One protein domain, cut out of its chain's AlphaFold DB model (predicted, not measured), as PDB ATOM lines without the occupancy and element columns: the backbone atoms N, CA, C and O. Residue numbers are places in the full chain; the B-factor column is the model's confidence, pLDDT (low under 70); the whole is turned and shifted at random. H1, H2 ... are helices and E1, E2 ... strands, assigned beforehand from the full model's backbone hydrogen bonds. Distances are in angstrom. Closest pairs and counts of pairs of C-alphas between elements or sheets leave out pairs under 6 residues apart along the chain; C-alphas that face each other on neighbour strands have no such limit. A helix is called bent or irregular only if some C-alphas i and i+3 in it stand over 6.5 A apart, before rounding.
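This is residues 33 to 78 of the 206 residues of an uncharacterized protein of Pristionchus pacificus (UniProt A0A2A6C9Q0). A small antiparallel hairpin, E1 and E2, makes one side of an open, loosely joined domain, and the helix H2 runs back over it on the other side, with few close C-alphas between them. The short helix H1 sits near the open ends of the hairpin, and at the opposite end of the long axis residues 68 to 73, from the last turn of H2 into the tail, stick out before the tail folds back to residue 78. The printed part has 46 residues, with two named helices and two named strands in the order H1, E1, E2, H2 along the chain; the sheet has the order E1 - E2, antiparallel. The class is mixed, helices and strands, with 16 residues in helices and 8 in strands. The whole is only just compact, close to loose, with a radius of gyration of the C-alphas of 11.2 A, and its outline is elongated, 35 by 19 by 17 A along the three main axes.

The sheet is made of E1, residues 45 to 48, and E2, residues 51 to 54, which are antiparallel neighbours with 167 degrees between their N-to-C directions. They form a hairpin, two strands that follow each other in the chain and run antiparallel. C-alphas that face each other are those of Thr 45 and His 54, 4.4 A apart, and those of Tyr 48 and Asp 51, 5.1 A apart. Across the pair, N 46 and O 53 are within hydrogen-bond range at 2.8 A, and N 51 and O 48 at 2.9 A. Outward from the sheet comes H2, residues 59 to 69, whose centre is 12.4 A from that of E2. The closest C-alphas of these two are those of His 54 and Phe 62, 8.0 A apart, the one pair within 8 A. E1 and H2 are apart. H1, residues 37 to 41, is close to H2 but not clearly touching it: 2 pairs of C-alphas are within 8 A, the closest being those of Ser 41 and Phe 62, 7.8 A apart. The centres of H1 and H2 are 12.0 A apart. H1 and E2 are apart. In both H1 and H2 every O i to N i+4 pair is within hydrogen-bond range.

E1 begins with C-alpha 45 at (191.539, 239.307, 229.894) and measures 10.3 A from first to last C-alpha. E2, also of 4 residues, measures 10.2 A and ends with C-alpha 54 at (192.883, 239.739, 234.076). H2 is the longest helix, with 11 residues and 15.9 A from the C-alpha of Lys 59 to that of Met 69, which stands at (187.612, 252.384, 227.836). H1 has 5 residues from Pro 37 to Ser 41 and measures 6.4 A; its C-alpha 37 is at (201.027, 246.545, 221.767). Neither helix is bent or irregular.

The two C-alphas farthest apart in the domain are those of Thr 33 and Ser 73, at 35.6 A, while the first and last printed C-alphas, those of Thr 33 and Gln 78, are 29.5 A apart. Residues 68 to 73, of which 68 and 69 belong to H2, stand free, with no C-alpha 8 or more residues away along the chain within 10 A. The links from H1 to E1, from E1 to E2 and from E2 to H2 are tight, with 3, 2 and 4 residues between the elements. The printed part has no cut and runs from residue 33 to residue 78 of a chain of 206 residues. The mean pLDDT of the printed part is 74.8. Eleven residues are under 70, namely residues 33 to 42 and residue 59; the mean is 58 in H1 and 86 in E2.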
ATOM      1  N   THR A  33     204.071 235.181 220.232       43.69
ATOM      2  CA  THR A  33     204.998 236.246 219.835       43.69
ATOM      3  C   THR A  33     204.333 237.400 219.059       43.69
ATOM      4  O   THR A  33     203.467 237.205 218.214       43.69
ATOM      5  N   SER A  34     204.790 238.607 219.422       46.28
ATOM      6  CA  SER A  34     204.699 239.979 218.872       46.28
ATOM      7  C   SER A  34     203.873 240.318 217.614       46.28
ATOM      8  O   SER A  34     204.141 239.802 216.531       46.28
ATOM      9  N   GLY A  35     203.041 241.374 217.729       41.00
ATOM     10  CA  GLY A  35     202.518 242.137 216.580       41.00
ATOM     11  C   GLY A  35     201.646 243.383 216.859       41.00
ATOM     12  O   GLY A  35     201.541 244.232 215.983       41.00
ATOM     13  N   HIS A  36     201.051 243.560 218.049       47.81
ATOM     14  CA  HIS A  36     200.261 244.764 218.398       47.81
ATOM     15  C   HIS A  36     200.366 245.084 219.908       47.81
ATOM     16  O   HIS A  36     200.113 244.205 220.722       47.81
ATOM     17  N   PRO A  37     200.706 246.309 220.352       60.44
ATOM     18  CA  PRO A  37     201.027 246.545 221.767       60.44
ATOM     19  C   PRO A  37     199.826 246.386 222.721       60.44
ATOM     20  O   PRO A  37     199.981 245.790 223.782       60.44
ATOM     21  N   LEU A  38     198.628 246.848 222.336       55.12
ATOM     22  CA  LEU A  38     197.443 246.822 223.212       55.12
ATOM     23  C   LEU A  38     196.697 245.477 223.204       55.12
ATOM     24  O   LEU A  38     196.235 245.002 224.240       55.12
ATOM     25  N   SER A  39     196.576 244.835 222.035       56.19
ATOM     26  CA  SER A  39     195.873 243.548 221.931       56.19
ATOM     27  C   SER A  39     196.629 242.426 222.645       56.19
ATOM     28  O   SER A  39     196.007 241.490 223.137       56.19
ATOM     29  N   PHE A  40     197.958 242.536 222.747       59.34
ATOM     30  CA  PHE A  40     198.787 241.605 223.505       59.34
ATOM     31  C   PHE A  40     198.804 241.914 225.005       59.34
ATOM     32  O   PHE A  40     198.881 240.972 225.787       59.34
ATOM     33  N   SER A  41     198.702 243.178 225.435       61.25
ATOM     34  CA  SER A  41     198.648 243.484 226.873       61.25
ATOM     35  C   SER A  41     197.334 243.031 227.516       61.25
ATOM     36  O   SER A  41     197.330 242.652 228.684       61.25
ATOM     37  N   LEU A  42     196.245 242.967 226.742       68.12
ATOM     38  CA  LEU A  42     194.932 242.500 227.198       68.12
ATOM     39  C   LEU A  42     194.584 241.059 226.796       68.12
ATOM     40  O   LEU A  42     193.478 240.613 227.099       68.12
ATOM     41  N   ASN A  43     195.489 240.309 226.161       74.44
ATOM     42  CA  ASN A  43     195.186 238.966 225.636       74.44
ATOM     43  C   ASN A  43     194.802 237.932 226.714       74.44
ATOM     44  O   ASN A  43     194.184 236.918 226.401       74.44
ATOM     45  N   ARG A  44     195.140 238.201 227.979       77.19
ATOM     46  CA  ARG A  44     194.782 237.403 229.160       77.19
ATOM     47  C   ARG A  44     193.676 238.062 229.983       77.19
ATOM     48  O   ARG A  44     193.697 238.014 231.213       77.19
ATOM     49  N   THR A  45     192.740 238.717 229.299       82.12
ATOM     50  CA  THR A  45     191.539 239.307 229.894       82.12
ATOM     51  C   THR A  45     190.323 238.485 229.509       82.12
ATOM     52  O   THR A  45     190.055 238.264 228.331       82.12
ATOM     53  N   PHE A  46     189.560 238.075 230.507       84.81
ATOM     54  CA  PHE A  46     188.344 237.299 230.363       84.81
ATOM     55  C   PHE A  46     187.199 238.095 230.964       84.81
ATOM     56  O   PHE A  46     187.327 238.652 232.052       84.81
ATOM     57  N   ARG A  47     186.081 238.160 230.246       83.19
ATOM     58  CA  ARG A  47     184.897 238.892 230.682       83.19
ATOM     59  C   ARG A  47     183.692 237.973 230.676       83.19
ATOM     60  O   ARG A  47     183.451 237.275 229.691       83.19
ATOM     61  N   TYR A  48     182.920 238.024 231.749       84.81
ATOM     62  CA  TYR A  48     181.606 237.414 231.823       84.81
ATOM     63  C   TYR A  48     180.617 238.429 232.386       84.81
ATOM     64  O   TYR A  48     180.591 238.680 233.584       84.81
ATOM     65  N   ILE A  49     179.797 239.011 231.506       87.69
ATOM     66  CA  ILE A  49     178.874 240.101 231.853       87.69
ATOM     67  C   ILE A  49     179.651 241.265 232.501       87.69
ATOM     68  O   ILE A  49     180.421 241.933 231.801       87.69
ATOM     69  N   ASP A  50     179.477 241.472 233.805       83.06
ATOM     70  CA  ASP A  50     180.098 242.543 234.585       83.06
ATOM     71  C   ASP A  50     181.392 242.083 235.271       83.06
ATOM     72  O   ASP A  50     182.214 242.914 235.649       83.06
ATOM     73  N   ASP A  51     181.630 240.769 235.355       84.44
ATOM     74  CA  ASP A  51     182.854 240.222 235.930       84.44
ATOM     75  C   ASP A  51     184.002 240.281 234.919       84.44
ATOM     76  O   ASP A  51     183.900 239.805 233.779       84.44
ATOM     77  N   LEU A  52     185.134 240.822 235.366       87.12
ATOM     78  CA  LEU A  52     186.351 240.968 234.580       87.12
ATOM     79  C   LEU A  52     187.516 240.302 235.311       87.12
ATOM     80  O   LEU A  52     187.805 240.612 236.463       87.12
ATOM     81  N   PHE A  53     188.212 239.404 234.624       86.75
ATOM     82  CA  PHE A  53     189.374 238.705 235.150       86.75
ATOM     83  C   PHE A  53     190.575 238.934 234.245       86.75
ATOM     84  O   PHE A  53     190.506 238.706 233.039       86.75
ATOM     85  N   HIS A  54     191.682 239.390 234.823       84.88
ATOM     86  CA  HIS A  54     192.883 239.739 234.076       84.88
ATOM     87  C   HIS A  54     194.131 239.180 234.755       84.88
ATOM     88  O   HIS A  54     194.338 239.387 235.951       84.88
ATOM     89  N   ILE A  55     194.976 238.494 233.982       81.31
ATOM     90  CA  ILE A  55     196.272 237.987 234.447       81.31
ATOM     91  C   ILE A  55     197.391 238.771 233.763       81.31
ATOM     92  O   ILE A  55     197.612 238.642 232.555       81.31
ATOM     93  N   SER A  56     198.144 239.535 234.552       77.75
ATOM     94  CA  SER A  56     199.284 240.313 234.069       77.75
ATOM     95  C   SER A  56     200.295 240.596 235.176       77.75
ATOM     96  O   SER A  56     199.955 240.649 236.357       77.75
ATOM     97  N   ASP A  57     201.547 240.780 234.771       72.56
ATOM     98  CA  ASP A  57     202.653 241.301 235.575       72.56
ATOM     99  C   ASP A  57     202.660 242.841 235.646       72.56
ATOM    100  O   ASP A  57     203.356 243.420 236.479       72.56
ATOM    101  N   LYS A  58     201.848 243.515 234.819       71.44
ATOM    102  CA  LYS A  58     201.754 244.978 234.708       71.44
ATOM    103  C   LYS A  58     200.382 245.489 235.151       71.44
ATOM    104  O   LYS A  58     199.526 245.813 234.328       71.44
ATOM    105  N   LYS A  59     200.170 245.582 236.467       68.31
ATOM    106  CA  LYS A  59     198.883 245.999 237.059       68.31
ATOM    107  C   LYS A  59     198.398 247.366 236.554       68.31
ATOM    108  O   LYS A  59     197.237 247.505 236.174       68.31
ATOM    109  N   ASP A  60     199.284 248.359 236.526       73.81
ATOM    110  CA  ASP A  60     198.907 249.753 236.243       73.81
ATOM    111  C   ASP A  60     198.464 249.966 234.791       73.81
ATOM    112  O   ASP A  60     197.661 250.849 234.493       73.81
ATOM    113  N   GLU A  61     198.958 249.133 233.874       77.88
ATOM    114  CA  GLU A  61     198.586 249.188 232.463       77.88
ATOM    115  C   GLU A  61     197.120 248.792 232.253       77.88
ATOM    116  O   GLU A  61     196.392 249.492 231.552       77.88
ATOM    117  N   PHE A  62     196.668 247.729 232.920       80.25
ATOM    118  CA  PHE A  62     195.283 247.270 232.842       80.25
ATOM    119  C   PHE A  62     194.294 248.303 233.392       80.25
ATOM    120  O   PHE A  62     193.294 248.611 232.742       80.25
ATOM    121  N   ILE A  63     194.587 248.878 234.563       80.56
ATOM    122  CA  ILE A  63     193.726 249.894 235.187       80.56
ATOM    123  C   ILE A  63     193.644 251.148 234.317       80.56
ATOM    124  O   ILE A  63     192.553 251.671 234.094       80.56
ATOM    125  N   ARG A  64     194.774 251.602 233.762       82.38
ATOM    126  CA  ARG A  64     194.795 252.758 232.857       82.38
ATOM    127  C   ARG A  64     193.919 252.525 231.626       82.38
ATOM    128  O   ARG A  64     193.106 253.380 231.303       82.38
ATOM    129  N   ILE A  65     194.075 251.379 230.957       79.31
ATOM    130  CA  ILE A  65     193.317 251.073 229.735       79.31
ATOM    131  C   ILE A  65     191.823 250.941 230.042       79.31
ATOM    132  O   ILE A  65     190.993 251.493 229.331       79.31
ATOM    133  N   THR A  66     191.461 250.244 231.116       77.94
ATOM    134  CA  THR A  66     190.048 250.063 231.476       77.94
ATOM    135  C   THR A  66     189.371 251.369 231.890       77.94
ATOM    136  O   THR A  66     188.223 251.586 231.515       77.94
ATOM    137  N   THR A  67     190.081 252.265 232.581       80.25
ATOM    138  CA  THR A  67     189.565 253.600 232.939       80.25
ATOM    139  C   THR A  67     189.317 254.474 231.707       80.25
ATOM    140  O   THR A  67     188.380 255.261 231.701       80.25
ATOM    141  N   ASP A  68     190.135 254.329 230.661       81.31
ATOM    142  CA  ASP A  68     189.953 255.031 229.383       81.31
ATOM    143  C   ASP A  68     188.809 254.426 228.545       81.31
ATOM    144  O   ASP A  68     188.059 255.138 227.881       81.31
ATOM    145  N   MET A  69     188.639 253.101 228.601       78.75
ATOM    146  CA  MET A  69     187.612 252.384 227.836       78.75
ATOM    147  C   MET A  69     186.198 252.520 228.408       78.75
ATOM    148  O   MET A  69     185.231 252.551 227.643       78.75
ATOM    149  N   TYR A  70     186.049 252.512 229.734       80.69
ATOM    150  CA  TYR A  70     184.744 252.553 230.389       80.69
ATOM    151  C   TYR A  70     184.356 253.982 230.772       80.69
ATOM    152  O   TYR A  70     185.184 254.810 231.133       80.69
ATOM    153  N   HIS A  71     183.055 254.272 230.719       83.50
ATOM    154  CA  HIS A  71     182.534 255.548 231.196       83.50
ATOM    155  C   HIS A  71     182.847 255.726 232.691       83.50
ATOM    156  O   HIS A  71     182.746 254.768 233.452       83.50
ATOM    157  N   HIS A  72     183.144 256.951 233.132       82.38
ATOM    158  CA  HIS A  72     183.554 257.261 234.513       82.38
ATOM    159  C   HIS A  72     182.546 256.837 235.600       82.38
ATOM    160  O   HIS A  72     182.903 256.746 236.770       82.38
ATOM    161  N   SER A  73     181.287 256.586 235.229       85.25
ATOM    162  CA  SER A  73     180.263 256.045 236.132       85.25
ATOM    163  C   SER A  73     180.411 254.544 236.412       85.25
ATOM    164  O   SER A  73     179.702 254.022 237.266       85.25
ATOM    165  N   LEU A  74     181.263 253.834 235.668       81.00
ATOM    166  CA  LEU A  74     181.548 252.412 235.838       81.00
ATOM    167  C   LEU A  74     182.896 252.263 236.545       81.00
ATOM    168  O   LEU A  74     183.958 252.356 235.932       81.00
ATOM    169  N   THR A  75     182.849 252.040 237.854       79.06
ATOM    170  CA  THR A  75     184.037 251.819 238.681       79.06
ATOM    171  C   THR A  75     184.376 250.336 238.746       79.06
ATOM    172  O   THR A  75     183.513 249.514 239.051       79.06
ATOM    173  N   LEU A  76     185.639 249.985 238.500       81.06
ATOM    174  CA  LEU A  76     186.123 248.621 238.700       81.06
ATOM    175  C   LEU A  76     186.431 248.377 240.177       81.06
ATOM    176  O   LEU A  76     187.308 249.025 240.749       81.06
ATOM    177  N   GLU A  77     185.750 247.405 240.773       83.25
ATOM    178  CA  GLU A  77     186.037 246.948 242.130       83.25
ATOM    179  C   GLU A  77     187.031 245.780 242.112       83.25
ATOM    180  O   GLU A  77     186.899 244.826 241.345       83.25
ATOM    181  N   GLN A  78     188.050 245.847 242.973       82.19
ATOM    182  CA  GLN A  78     189.024 244.768 243.130       82.19
ATOM    183  C   GLN A  78     188.441 243.700 244.071       82.19
ATOM    184  O   GLN A  78     188.387 243.905 245.281       82.19
TER     185      GLN A  78